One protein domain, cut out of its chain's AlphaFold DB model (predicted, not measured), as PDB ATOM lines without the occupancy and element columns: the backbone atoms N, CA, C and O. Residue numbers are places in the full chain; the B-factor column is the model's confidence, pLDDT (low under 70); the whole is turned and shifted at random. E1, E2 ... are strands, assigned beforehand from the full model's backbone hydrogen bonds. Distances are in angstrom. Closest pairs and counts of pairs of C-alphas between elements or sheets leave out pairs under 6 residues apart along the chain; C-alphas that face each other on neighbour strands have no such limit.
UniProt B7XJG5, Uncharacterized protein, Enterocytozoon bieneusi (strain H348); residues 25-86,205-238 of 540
ATOM      1  N   ILE A  25      -0.006  20.429 -27.407       79.25
ATOM      2  CA  ILE A  25       0.546  19.965 -28.679       79.25
ATOM      3  C   ILE A  25       0.713  21.216 -29.539       79.25
ATOM      4  O   ILE A  25      -0.248  21.976 -29.737       79.25
ATOM      5  N   ASN A  26       1.938  21.475 -29.986       80.94
ATOM      6  CA  ASN A  26       2.276  22.659 -30.766       80.94
ATOM      7  C   ASN A  26       1.839  22.478 -32.230       80.94
ATOM      8  O   ASN A  26       1.012  21.626 -32.557       80.94
ATOM      9  N   LEU A  27       2.323  23.339 -33.123       82.12
ATOM     10  CA  LEU A  27       2.125  23.167 -34.561       82.12
ATOM     11  C   LEU A  27       3.217  22.233 -35.100       82.12
ATOM     12  O   LEU A  27       4.376  22.418 -34.754       82.12
ATOM     13  N   TYR A  28       2.850  21.278 -35.955       80.62
ATOM     14  CA  TYR A  28       3.723  20.243 -36.536       80.62
ATOM     15  C   TYR A  28       4.254  19.161 -35.589       80.62
ATOM     16  O   TYR A  28       4.876  18.204 -36.053       80.62
ATOM     17  N   ASP A  29       3.908  19.231 -34.307       79.81
ATOM     18  CA  ASP A  29       4.092  18.140 -33.355       79.81
ATOM     19  C   ASP A  29       3.303  16.891 -33.771       79.81
ATOM     20  O   ASP A  29       2.128  16.975 -34.149       79.81
ATOM     21  N   TYR A  30       3.936  15.726 -33.647       79.12
ATOM     22  CA  TYR A  30       3.287  14.433 -33.831       79.12
ATOM     23  C   TYR A  30       2.703  13.914 -32.514       79.12
ATOM     24  O   TYR A  30       3.267  14.126 -31.443       79.12
ATOM     25  N   PHE A  31       1.588  13.192 -32.596       79.19
ATOM     26  CA  PHE A  31       0.989  12.472 -31.471       79.19
ATOM     27  C   PHE A  31       0.270  11.218 -31.976       79.19
ATOM     28  O   PHE A  31      -0.070  11.126 -33.156       79.19
ATOM     29  N   VAL A  32      -0.000  10.259 -31.091       80.75
ATOM     30  CA  VAL A  32      -0.814   9.077 -31.416       80.75
ATOM     31  C   VAL A  32      -2.158   9.165 -30.710       80.75
ATOM     32  O   VAL A  32      -2.214   9.335 -29.496       80.75
ATOM     33  N   ALA A  33      -3.252   9.041 -31.454       85.69
ATOM     34  CA  ALA A  33      -4.586   8.886 -30.886       85.69
ATOM     35  C   ALA A  33      -4.856   7.417 -30.530       85.69
ATOM     36  O   ALA A  33      -4.533   6.524 -31.311       85.69
ATOM     37  N   HIS A  34      -5.467   7.174 -29.370       82.00
ATOM     38  CA  HIS A  34      -5.992   5.863 -28.966       82.00
ATOM     39  C   HIS A  34      -7.181   5.457 -29.855       82.00
ATOM     40  O   HIS A  34      -7.921   6.344 -30.277       82.00
ATOM     41  N   SER A  35      -7.440   4.161 -30.062       76.12
ATOM     42  CA  SER A  35      -8.572   3.673 -30.882       76.12
ATOM     43  C   SER A  35      -9.919   4.294 -30.485       76.12
ATOM     44  O   SER A  35     -10.570   4.975 -31.266       76.12
ATOM     45  N   GLN A  36     -10.285   4.229 -29.205       75.06
ATOM     46  CA  GLN A  36     -11.528   4.838 -28.694       75.06
ATOM     47  C   GLN A  36     -11.621   6.385 -28.819       75.06
ATOM     48  O   GLN A  36     -12.587   6.982 -28.339       75.06
ATOM     49  N   SER A  37     -10.642   7.063 -29.429       87.88
ATOM     50  CA  SER A  37     -10.714   8.495 -29.737       87.88
ATOM     51  C   SER A  37     -11.820   8.803 -30.736       87.88
ATOM     52  O   SER A  37     -11.977   8.129 -31.752       87.88
ATOM     53  N   ILE A  38     -12.541   9.889 -30.470       93.12
ATOM     54  CA  ILE A  38     -13.575  10.411 -31.360       93.12
ATOM     55  C   ILE A  38     -12.907  11.286 -32.425       93.12
ATOM     56  O   ILE A  38     -12.091  12.159 -32.099       93.12
ATOM     57  N   ILE A  39     -13.279  11.076 -33.686       94.12
ATOM     58  CA  ILE A  39     -12.821  11.834 -34.854       94.12
ATOM     59  C   ILE A  39     -14.003  12.349 -35.690       94.12
ATOM     60  O   ILE A  39     -15.140  11.915 -35.519       94.12
ATOM     61  N   SER A  40     -13.735  13.265 -36.617       94.38
ATOM     62  CA  SER A  40     -14.675  13.664 -37.675       94.38
ATOM     63  C   SER A  40     -13.937  14.211 -38.895       94.38
ATOM     64  O   SER A  40     -12.826  14.731 -38.763       94.38
ATOM     65  N   PHE A  41     -14.602  14.205 -40.048       92.69
ATOM     66  CA  PHE A  41     -14.121  14.798 -41.296       92.69
ATOM     67  C   PHE A  41     -15.050  15.932 -41.756       92.69
ATOM     68  O   PHE A  41     -16.219  15.983 -41.378       92.69
ATOM     69  N   LYS A  42     -14.539  16.856 -42.580       91.69
ATOM     70  CA  LYS A  42     -15.355  17.916 -43.208       91.69
ATOM     71  C   LYS A  42     -16.041  17.468 -44.497       91.69
ATOM     72  O   LYS A  42     -17.119  17.963 -44.813       91.69
ATOM     73  N   SER A  43     -15.383  16.584 -45.240       92.12
ATOM     74  CA  SER A  43     -15.867  15.926 -46.451       92.12
ATOM     75  C   SER A  43     -14.970  14.725 -46.757       92.12
ATOM     76  O   SER A  43     -13.820  14.685 -46.311       92.12
ATOM     77  N   VAL A  44     -15.460  13.806 -47.590       90.81
ATOM     78  CA  VAL A  44     -14.692  12.670 -48.141       90.81
ATOM     79  C   VAL A  44     -13.529  13.127 -49.045       90.81
ATOM     80  O   VAL A  44     -12.578  12.395 -49.297       90.81
ATOM     81  N   LYS A  45     -13.555  14.379 -49.523       88.06
ATOM     82  CA  LYS A  45     -12.455  14.968 -50.308       88.06
ATOM     83  C   LYS A  45     -11.340  15.534 -49.417       88.06
ATOM     84  O   LYS A  45     -10.175  15.498 -49.802       88.06
ATOM     85  N   GLU A  46     -11.669  16.023 -48.216       87.19
ATOM     86  CA  GLU A  46     -10.674  16.471 -47.224       87.19
ATOM     87  C   GLU A  46     -10.074  15.313 -46.402       87.19
ATOM     88  O   GLU A  46      -8.942  15.438 -45.929       87.19
ATOM     89  N   SER A  47     -10.784  14.189 -46.246       87.25
ATOM     90  CA  SER A  47     -10.389  13.062 -45.381       87.25
ATOM     91  C   SER A  47      -9.099  12.343 -45.788       87.25
ATOM     92  O   SER A  47      -8.515  11.649 -44.962       87.25
ATOM     93  N   ASN A  48      -8.596  12.553 -47.006       84.75
ATOM     94  CA  ASN A  48      -7.272  12.078 -47.425       84.75
ATOM     95  C   ASN A  48      -6.104  12.888 -46.822       84.75
ATOM     96  O   ASN A  48      -4.977  12.406 -46.841       84.75
ATOM     97  N   ASN A  49      -6.349  14.103 -46.307       86.44
ATOM     98  CA  ASN A  49      -5.299  15.048 -45.881       86.44
ATOM     99  C   ASN A  49      -5.518  15.651 -44.477       86.44
ATOM    100  O   ASN A  49      -4.561  16.099 -43.841       86.44
ATOM    101  N   VAL A  50      -6.769  15.716 -44.002       90.19
ATOM    102  CA  VAL A  50      -7.148  16.363 -42.736       90.19
ATOM    103  C   VAL A  50      -8.161  15.516 -41.968       90.19
ATOM    104  O   VAL A  50      -9.248  15.223 -42.464       90.19
ATOM    105  N   CYS A  51      -7.850  15.231 -40.705       91.88
ATOM    106  CA  CYS A  51      -8.783  14.696 -39.717       91.88
ATOM    107  C   CYS A  51      -8.936  15.692 -38.549       91.88
ATOM    108  O   CYS A  51      -8.138  16.619 -38.376       91.88
ATOM    109  N   TYR A  52      -9.993  15.540 -37.754       93.56
ATOM    110  CA  TYR A  52     -10.237  16.351 -36.562       93.56
ATOM    111  C   TYR A  52     -10.463  15.434 -35.356       93.56
ATOM    112  O   TYR A  52     -11.534  14.844 -35.221       93.56
ATOM    113  N   VAL A  53      -9.466  15.321 -34.473       93.75
ATOM    114  CA  VAL A  53      -9.553  14.531 -33.232       93.75
ATOM    115  C   VAL A  53     -10.246  15.372 -32.161       93.75
ATOM    116  O   VAL A  53      -9.789  16.464 -31.814       93.75
ATOM    117  N   HIS A  54     -11.372  14.890 -31.640       92.94
ATOM    118  CA  HIS A  54     -12.245  15.652 -30.742       92.94
ATOM    119  C   HIS A  54     -11.682  15.848 -29.334       92.94
ATOM    120  O   HIS A  54     -10.707  15.217 -28.923       92.94
ATOM    121  N   LYS A  55     -12.331  16.747 -28.579       90.81
ATOM    122  CA  LYS A  55     -12.142  16.897 -27.127       90.81
ATOM    123  C   LYS A  55     -12.452  15.575 -26.408       90.81
ATOM    124  O   LYS A  55     -13.319  14.827 -26.844       90.81
ATOM    125  N   ASN A  56     -11.816  15.341 -25.263       87.31
ATOM    126  CA  ASN A  56     -11.913  14.122 -24.451       87.31
ATOM    127  C   ASN A  56     -11.355  12.826 -25.083       87.31
ATOM    128  O   ASN A  56     -11.403  11.793 -24.416       87.31
ATOM    129  N   SER A  57     -10.774  12.861 -26.281       88.50
ATOM    130  CA  SER A  57      -9.999  11.743 -26.838       88.50
ATOM    131  C   SER A  57      -8.718  11.489 -26.029       88.50
ATOM    132  O   SER A  57      -8.135  12.421 -25.464       88.50
ATOM    133  N   PHE A  58      -8.288  10.227 -25.962       84.38
ATOM    134  CA  PHE A  58      -7.043   9.814 -25.307       84.38
ATOM    135  C   PHE A  58      -5.904   9.808 -26.328       84.38
ATOM    136  O   PHE A  58      -6.055   9.264 -27.421       84.38
ATOM    137  N   ILE A  59      -4.778  10.426 -25.984       82.50
ATOM    138  CA  ILE A  59      -3.653  10.634 -26.900       82.50
ATOM    139  C   ILE A  59      -2.315  10.439 -26.181       82.50
ATOM    140  O   ILE A  59      -2.188  10.752 -24.998       82.50
ATOM    141  N   PHE A  60      -1.319   9.965 -26.918       77.31
ATOM    142  CA  PHE A  60       0.060   9.781 -26.476       77.31
ATOM    143  C   PHE A  60       0.925  10.841 -27.154       77.31
ATOM    144  O   PHE A  60       0.852  11.024 -28.373       77.31
ATOM    145  N   TYR A  61       1.688  11.567 -26.348       74.31
ATOM    146  CA  TYR A  61       2.496  12.713 -26.758       74.31
ATOM    147  C   TYR A  61       3.707  12.794 -25.824       74.31
ATOM    148  O   TYR A  61       3.582  12.505 -24.631       74.31
ATOM    149  N   ASP A  62       4.875  13.125 -26.369       67.00
ATOM    150  CA  ASP A  62       6.172  12.953 -25.710       67.00
ATOM    151  C   ASP A  62       6.290  11.564 -25.040       67.00
ATOM    152  O   ASP A  62       6.311  10.539 -25.722       67.00
ATOM    153  N   PHE A  63       6.315  11.525 -23.704       58.53
ATOM    154  CA  PHE A  63       6.527  10.326 -22.889       58.53
ATOM    155  C   PHE A  63       5.311   9.933 -22.027       58.53
ATOM    156  O   PHE A  63       5.454   9.139 -21.102       58.53
ATOM    157  N   ALA A  64       4.124  10.507 -22.267       62.34
ATOM    158  CA  ALA A  64       2.968  10.321 -21.384       62.34
ATOM    159  C   ALA A  64       1.617  10.240 -22.114       62.34
ATOM    160  O   ALA A  64       1.463  10.649 -23.269       62.34
ATOM    161  N   MET A  65       0.606   9.733 -21.399       74.69
ATOM    162  CA  MET A  65      -0.780   9.702 -21.852       74.69
ATOM    163  C   MET A  65      -1.544  10.943 -21.371       74.69
ATOM    164  O   MET A  65      -1.550  11.304 -20.189       74.69
ATOM    165  N   TYR A  66      -2.259  11.566 -22.304       79.50
ATOM    166  CA  TYR A  66      -3.016  12.795 -22.125       79.50
ATOM    167  C   TYR A  66      -4.471  12.638 -22.588       79.50
ATOM    168  O   TYR A  66      -4.817  11.759 -23.377       79.50
ATOM    169  N   LYS A  67      -5.338  13.546 -22.127       85.31
ATOM    170  CA  LYS A  67      -6.695  13.742 -22.652       85.31
ATOM    171  C   LYS A  67      -6.778  15.073 -23.387       85.31
ATOM    172  O   LYS A  67      -6.426  16.106 -22.808       85.31
ATOM    173  N   SER A  68      -7.274  15.083 -24.621       88.38
ATOM    174  CA  SER A  68      -7.503  16.329 -25.359       88.38
ATOM    175  C   SER A  68      -8.535  17.208 -24.634       88.38
ATOM    176  O   SER A  68      -9.559  16.732 -24.133       88.38
ATOM    177  N   LYS A  69      -8.277  18.517 -24.558       88.19
ATOM    178  CA  LYS A  69      -9.224  19.518 -24.035       88.19
ATOM    179  C   LYS A  69      -9.856  20.359 -25.142       88.19
ATOM    180  O   LYS A  69     -10.977  20.830 -24.973       88.19
ATOM    181  N   THR A  70      -9.182  20.491 -26.280       88.81
ATOM    182  CA  THR A  70      -9.690  21.132 -27.500       88.81
ATOM    183  C   THR A  70      -9.776  20.136 -28.655       88.81
ATOM    184  O   THR A  70      -9.100  19.111 -28.640       88.81
ATOM    185  N   LEU A  71     -10.567  20.471 -29.679       90.88
ATOM    186  CA  LEU A  71     -10.499  19.833 -30.997       90.88
ATOM    187  C   LEU A  71      -9.093  20.031 -31.589       90.88
ATOM    188  O   LEU A  71      -8.638  21.173 -31.704       90.88
ATOM    189  N   ILE A  72      -8.433  18.943 -31.974       91.25
ATOM    190  CA  ILE A  72      -7.130  18.946 -32.640       91.25
ATOM    191  C   ILE A  72      -7.379  18.780 -34.143       91.25
ATOM    192  O   ILE A  72      -7.860  17.734 -34.576       91.25
ATOM    193  N   LYS A  73      -7.060  19.798 -34.951       92.44
ATOM    194  CA  LYS A  73      -6.971  19.630 -36.411       92.44
ATOM    195  C   LYS A  73      -5.656  18.926 -36.725       92.44
ATOM    196  O   LYS A  73      -4.616  19.371 -36.236       92.44
ATOM    197  N   THR A  74      -5.694  17.896 -37.561       90.50
ATOM    198  CA  THR A  74      -4.500  17.157 -37.966       90.50
ATOM    199  C   THR A  74      -4.144  17.376 -39.434       90.50
ATOM    200  O   THR A  74      -4.999  17.699 -40.262       90.50
ATOM    201  N   LYS A  75      -2.858  17.212 -39.736       86.19
ATOM    202  CA  LYS A  75      -2.310  16.951 -41.069       86.19
ATOM    203  C   LYS A  75      -1.981  15.469 -41.184       86.19
ATOM    204  O   LYS A  75      -1.768  14.799 -40.169       86.19
ATOM    205  N   MET A  76      -1.961  14.986 -42.421       82.69
ATOM    206  CA  MET A  76      -1.799  13.582 -42.810       82.69
ATOM    207  C   MET A  76      -1.097  13.560 -44.177       82.69
ATOM    208  O   MET A  76      -1.309  14.484 -44.967       82.69
ATOM    209  N   LEU A  77      -0.262  12.560 -44.469       76.12
ATOM    210  CA  LEU A  77       0.243  12.358 -45.829       76.12
ATOM    211  C   LEU A  77      -0.896  11.924 -46.753       76.12
ATOM    212  O   LEU A  77      -1.708  11.066 -46.400       76.12
ATOM    213  N   THR A  78      -0.902  12.469 -47.968       69.81
ATOM    214  CA  THR A  78      -1.806  12.049 -49.040       69.81
ATOM    215  C   THR A  78      -1.756  10.529 -49.210       69.81
ATOM    216  O   THR A  78      -0.676   9.942 -49.250       69.81
ATOM    217  N   ASN A  79      -2.926   9.900 -49.340       66.81
ATOM    218  CA  ASN A  79      -3.125   8.447 -49.449       66.81
ATOM    219  C   ASN A  79      -2.843   7.620 -48.177       66.81
ATOM    220  O   ASN A  79      -2.939   6.394 -48.248       66.81
ATOM    221  N   SER A  80      -2.564   8.222 -47.011       76.50
ATOM    222  CA  SER A  80      -2.527   7.443 -45.763       76.50
ATOM    223  C   SER A  80      -3.926   6.934 -45.399       76.50
ATOM    224  O   SER A  80      -4.847   7.746 -45.262       76.50
ATOM    225  N   ASN A  81      -4.074   5.621 -45.203       80.31
ATOM    226  CA  ASN A  81      -5.311   5.021 -44.697       80.31
ATOM    227  C   ASN A  81      -5.541   5.424 -43.227       80.31
ATOM    228  O   ASN A  81      -4.597   5.493 -42.443       80.31
ATOM    229  N   ILE A  82      -6.801   5.589 -42.829       86.00
ATOM    230  CA  ILE A  82      -7.247   5.616 -41.432       86.00
ATOM    231  C   ILE A  82      -8.485   4.745 -41.331       86.00
ATOM    232  O   ILE A  82      -9.460   4.991 -42.033       86.00
ATOM    233  N   TYR A  83      -8.452   3.780 -40.416       87.81
ATOM    234  CA  TYR A  83      -9.565   2.876 -40.160       87.81
ATOM    235  C   TYR A  83     -10.384   3.369 -38.968       87.81
ATOM    236  O   TYR A  83      -9.835   3.623 -37.891       87.81
ATOM    237  N   PHE A  84     -11.693   3.495 -39.152       91.62
ATOM    238  CA  PHE A  84     -12.638   3.967 -38.140       91.62
ATOM    239  C   PHE A  84     -13.968   3.216 -38.226       91.62
ATOM    240  O   PHE A  84     -14.241   2.535 -39.208       91.62
ATOM    241  N   THR A  85     -14.788   3.323 -37.188       92.75
ATOM    242  CA  THR A  85     -16.145   2.772 -37.134       92.75
ATOM    243  C   THR A  85     -17.158   3.915 -37.021       92.75
ATOM    244  O   THR A  85     -16.830   4.967 -36.448       92.75
ATOM    245  N   PRO A  86     -18.399   3.749 -37.513       92.75
ATOM    246  CA  PRO A  86     -19.494   4.646 -37.156       92.75
ATOM    247  C   PRO A  86     -19.685   4.730 -35.630       92.75
ATOM    248  O   PRO A  86     -19.284   3.840 -34.871       92.75
ATOM    249  N   HIS A 205     -15.324   6.694 -34.472       91.62
ATOM    250  CA  HIS A 205     -14.291   6.238 -33.531       91.62
ATOM    251  C   HIS A 205     -13.162   5.561 -34.306       91.62
ATOM    252  O   HIS A 205     -13.445   4.851 -35.265       91.62
ATOM    253  N   LEU A 206     -11.891   5.745 -33.937       88.19
ATOM    254  CA  LEU A 206     -10.812   5.017 -34.620       88.19
ATOM    255  C   LEU A 206     -10.905   3.508 -34.320       88.19
ATOM    256  O   LEU A 206     -11.220   3.086 -33.207       88.19
ATOM    257  N   LYS A 207     -10.589   2.673 -35.312       81.69
ATOM    258  CA  LYS A 207     -10.439   1.223 -35.114       81.69
ATOM    259  C   LYS A 207      -9.107   0.923 -34.417       81.69
ATOM    260  O   LYS A 207      -9.061   0.180 -33.440       81.69
ATOM    261  N   ASN A 208      -8.041   1.560 -34.900       72.50
ATOM    262  CA  ASN A 208      -6.654   1.351 -34.482       72.50
ATOM    263  C   ASN A 208      -6.131   2.574 -33.712       72.50
ATOM    264  O   ASN A 208      -6.790   3.611 -33.663       72.50
ATOM    265  N   PHE A 209      -4.911   2.505 -33.177       76.19
ATOM    266  CA  PHE A 209      -4.206   3.735 -32.816       76.19
ATOM    267  C   PHE A 209      -3.735   4.407 -34.112       76.19
ATOM    268  O   PHE A 209      -3.465   3.744 -35.117       76.19
ATOM    269  N   THR A 210      -3.666   5.734 -34.141       76.62
ATOM    270  CA  THR A 210      -3.318   6.466 -35.372       76.62
ATOM    271  C   THR A 210      -2.368   7.610 -35.067       76.62
ATOM    272  O   THR A 210      -2.661   8.447 -34.211       76.62
ATOM    273  N   GLN A 211      -1.220   7.639 -35.752       81.19
ATOM    274  CA  GLN A 211      -0.268   8.740 -35.645       81.19
ATOM    275  C   GLN A 211      -0.721   9.904 -36.518       81.19
ATOM    276  O   GLN A 211      -0.788   9.790 -37.740       81.19
ATOM    277  N   PHE A 212      -0.919  11.048 -35.880       84.75
ATOM    278  CA  PHE A 212      -1.268  12.310 -36.506       84.75
ATOM    279  C   PHE A 212      -0.163  13.348 -36.320       84.75
ATOM    280  O   PHE A 212       0.662  13.247 -35.412       84.75
ATOM    281  N   GLN A 213      -0.206  14.396 -37.140       85.50
ATOM    282  CA  GLN A 213       0.537  15.631 -36.919       85.50
ATOM    283  C   GLN A 213      -0.440  16.774 -36.644       85.50
ATOM    284  O   GLN A 213      -1.470  16.875 -37.305       85.50
ATOM    285  N   SER A 214      -0.139  17.652 -35.693       87.06
ATOM    286  CA  SER A 214      -0.960  18.825 -35.378       87.06
ATOM    287  C   SER A 214      -0.853  19.915 -36.452       87.06
ATOM    288  O   SER A 214       0.236  20.398 -36.757       87.06
ATOM    289  N   ASP A 215      -1.998  20.364 -36.978       84.75
ATOM    290  CA  ASP A 215      -2.110  21.467 -37.948       84.75
ATOM    291  C   ASP A 215      -2.759  22.728 -37.342       84.75
ATOM    292  O   ASP A 215      -3.357  23.558 -38.031       84.75
ATOM    293  N   LYS A 216      -2.691  22.886 -36.014       75.31
ATOM    294  CA  LYS A 216      -3.162  24.097 -35.335       75.31
ATOM    295  C   LYS A 216      -2.258  24.462 -34.164       75.31
ATOM    296  O   LYS A 216      -1.908  23.614 -33.352       75.31
ATOM    297  N   LYS A 217      -1.924  25.753 -34.044       62.69
ATOM    298  CA  LYS A 217      -1.168  26.281 -32.900       62.69
ATOM    299  C   LYS A 217      -1.878  25.946 -31.580       62.69
ATOM    300  O   LYS A 217      -3.018  26.362 -31.379       62.69
ATOM    301  N   CYS A 218      -1.155  25.271 -30.686       61.28
ATOM    302  CA  CYS A 218      -1.488  25.055 -29.275       61.28
ATOM    303  C   CYS A 218      -2.840  24.364 -29.021       61.28
ATOM    304  O   CYS A 218      -3.747  24.956 -28.430       61.28
ATOM    305  N   SER A 219      -2.958  23.090 -29.396       80.62
ATOM    306  CA  SER A 219      -4.062  22.252 -28.909       80.62
ATOM    307  C   SER A 219      -3.849  21.930 -27.427       80.62
ATOM    308  O   SER A 219      -2.810  21.386 -27.057       80.62
ATOM    309  N   LEU A 220      -4.815  22.268 -26.568       84.44
ATOM    310  CA  LEU A 220      -4.712  22.048 -25.122       84.44
ATOM    311  C   LEU A 220      -4.953  20.579 -24.780       84.44
ATOM    312  O   LEU A 220      -5.949  19.986 -25.212       84.44
ATOM    313  N   ILE A 221      -4.091  20.025 -23.931       82.94
ATOM    314  CA  ILE A 221      -4.185  18.651 -23.435       82.94
ATOM    315  C   ILE A 221      -4.059  18.655 -21.901       82.94
ATOM    316  O   ILE A 221      -3.489  19.573 -21.313       82.94
ATOM    317  N   ARG A 222      -4.637  17.659 -21.227       83.06
ATOM    318  CA  ARG A 222      -4.475  17.445 -19.779       83.06
ATOM    319  C   ARG A 222      -3.776  16.116 -19.559       83.06
ATOM    320  O   ARG A 222      -4.272  15.104 -20.050       83.06
ATOM    321  N   TYR A 223      -2.694  16.121 -18.790       77.12
ATOM    322  CA  TYR A 223      -2.027  14.907 -18.325       77.12
ATOM    323  C   TYR A 223      -3.027  13.916 -17.694       77.12
ATOM    324  O   TYR A 223      -4.063  14.311 -17.132       77.12
ATOM    325  N   ILE A 224      -2.749  12.623 -17.857       71.75
ATOM    326  CA  ILE A 224      -3.453  11.529 -17.180       71.75
ATOM    327  C   ILE A 224      -2.443  10.702 -16.388       71.75
ATOM    328  O   ILE A 224      -2.611  10.558 -15.181       71.75
ATOM    329  N   SER A 225      -1.420  10.166 -17.060       61.09
ATOM    330  CA  SER A 225      -0.426   9.286 -16.445       61.09
ATOM    331  C   SER A 225       0.814   9.087 -17.325       61.09
ATOM    332  O   SER A 225       0.737   9.135 -18.553       61.09
ATOM    333  N   ASN A 226       1.939   8.760 -16.687       51.53
ATOM    334  CA  ASN A 226       3.166   8.247 -17.312       51.53
ATOM    335  C   ASN A 226       3.034   6.754 -17.708       51.53
ATOM    336  O   ASN A 226       3.968   5.978 -17.528       51.53
ATOM    337  N   VAL A 227       1.851   6.303 -18.147       46.22
ATOM    338  CA  VAL A 227       1.653   4.895 -18.536       46.22
ATOM    339  C   VAL A 227       2.309   4.655 -19.893       46.22
ATOM    340  O   VAL A 227       1.884   5.215 -20.904       46.22
ATOM    341  N   ASN A 228       3.345   3.816 -19.878       45.62
ATOM    342  CA  ASN A 228       4.110   3.417 -21.053       45.62
ATOM    343  C   ASN A 228       3.279   2.579 -22.040       45.62
ATOM    344  O   ASN A 228       2.271   1.957 -21.702       45.62
ATOM    345  N   PHE A 229       3.736   2.578 -23.285       44.31
ATOM    346  CA  PHE A 229       3.101   1.978 -24.449       44.31
ATOM    347  C   PHE A 229       3.288   0.452 -24.462       44.31
ATOM    348  O   PHE A 229       4.414  -0.049 -24.404       44.31
ATOM    349  N   LEU A 230       2.185  -0.291 -24.583       41.06
ATOM    350  CA  LEU A 230       2.209  -1.739 -24.813       41.06
ATOM    351  C   LEU A 230       2.897  -2.030 -26.165       41.06
ATOM    352  O   LEU A 230       2.412  -1.545 -27.195       41.06
ATOM    353  N   PRO A 231       4.006  -2.797 -26.205       33.88
ATOM    354  CA  PRO A 231       4.630  -3.197 -27.464       33.88
ATOM    355  C   PRO A 231       3.639  -4.000 -28.316       33.88
ATOM    356  O   PRO A 231       2.786  -4.703 -27.779       33.88
ATOM    357  N   GLY A 232       3.721  -3.873 -29.640       40.22
ATOM    358  CA  GLY A 232       2.739  -4.464 -30.551       40.22
ATOM    359  C   GLY A 232       1.448  -3.656 -30.739       40.22
ATOM    360  O   GLY A 232       0.574  -4.085 -31.481       40.22
ATOM    361  N   THR A 233       1.304  -2.478 -30.126       40.88
ATOM    362  CA  THR A 233       0.168  -1.583 -30.403       40.88
ATOM    363  C   THR A 233       0.176  -1.121 -31.867       40.88
ATOM    364  O   THR A 233       1.160  -0.560 -32.349       40.88
ATOM    365  N   TYR A 234      -0.944  -1.301 -32.571       45.38
ATOM    366  CA  TYR A 234      -1.066  -0.939 -33.983       45.38
ATOM    367  C   TYR A 234      -1.142   0.573 -34.168       45.38
ATOM    368  O   TYR A 234      -2.210   1.167 -33.996       45.38
ATOM    369  N   VAL A 235      -0.042   1.182 -34.599       53.22
ATOM    370  CA  VAL A 235      -0.032   2.571 -35.057       53.22
ATOM    371  C   VAL A 235      -0.214   2.585 -36.570       53.22
ATOM    372  O   VAL A 235       0.731   2.368 -37.321       53.22
ATOM    373  N   THR A 236      -1.425   2.883 -37.038       55.25
ATOM    374  CA  THR A 236      -1.607   3.298 -38.434       55.25
ATOM    375  C   THR A 236      -0.950   4.673 -38.586       55.25
ATOM    376  O   THR A 236      -1.399   5.647 -37.975       55.25
ATOM    377  N   THR A 237       0.161   4.762 -39.322       58.75
ATOM    378  CA  THR A 237       0.899   6.022 -39.456       58.75
ATOM    379  C   THR A 237       0.351   6.846 -40.616       58.75
ATOM    380  O   THR A 237       0.323   6.407 -41.763       58.75
ATOM    381  N   CYS A 238      -0.027   8.098 -40.353       56.53
ATOM    382  CA  CYS A 238      -0.299   9.054 -41.429       56.53
ATOM    383  C   CYS A 238       0.988   9.664 -42.019       56.53
ATOM    384  O   CYS A 238       0.914  10.679 -42.705       56.53
TER     385      CYS A 238
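AT A GLANCE: This is residues 25 to 86 and 205 to 238 of the 540 residues of an uncharacterized protein of Enterocytozoon bieneusi (strain H348) (UniProt B7XJG5). The core is a small, strongly twisted sheet that bends round like a trough or half barrel, running from E8 through E4, E3 and E1 to E7, with E5 and E9 at different parts of E7; it is only partly closed where E5 and E8 come together at one point. From E5 a short pairing runs through residues 52 to 53 to E2 at the side of the trough, while E6 pairs with residues 205 to 206. The 96 printed residues hold no named helix and nine named strands, E1 to E9 in chain order; the class is all strand, though under half of the residues, 40, are in named elements. The sheet is branched, its neighbours antiparallel but for parallel E7 and E9, and the whole is compact, with a radius of gyration of the C-alphas of 12.3 A and spans of 37 by 30 by 22 A.

IN THESE COORDINATES: Find C-alpha 30 at (3.287, 14.433, -33.831), where E1, residues 30 to 33, begins. Next read E2, residues 38 to 40, E3, residues 58 to 61, and E4, residues 64 to 68, 12.7 A long. E5, residues 72 to 75, and E6, residues 83 to 86, come before the cut. After it find E7, residues 209 to 214, 15.6 A long, from C-alpha 209 at (-4.206, 3.735, -32.816). E8, residues 219 to 225, spans 18.3 A, and E9, residues 235 to 237, ends at C-alpha 237 at (0.899, 6.022, -39.456).

HOW THE PARTS SIT: Begin at E1, with antiparallel E3 on one side and antiparallel E7 on the other. Look for N 32 and O 60 at 2.9 A towards E3, and N 33 and O 210 at 2.9 A towards E7. E3 and E4 form a hairpin, with N 66 and O 59 at 2.8 A. Antiparallel E8, an edge strand, follows beside E4, with N 67 and O 222 at 2.8 A. On the side of E7 away from E1, find E5 beside residues 213 to 214, antiparallel, with N 75 and O 213 at 2.8 A, and E9 beside residues 209 to 211, parallel, with N 236 and O 209 at 2.9 A. The closest C-alphas of E5 and E8, those of Ile 72 and Ser 219, are 5.9 A apart. E2 and E6 pair with no named strand and are near each other.

THE WHOLE: The C-alphas farthest apart, those of Lys 45 and Asn 226, are 37.1 A apart. Residues 87 to 204 are not printed, and C-alphas 86 and 205 are 6.5 A apart across the cut. The link from E2 to E3, residues 41 to 57, is long. Mean pLDDT of the printed part is 78.0, and it is under 70 at residues 62 to 64, 78 to 79, 217 to 218 and 225 to 238.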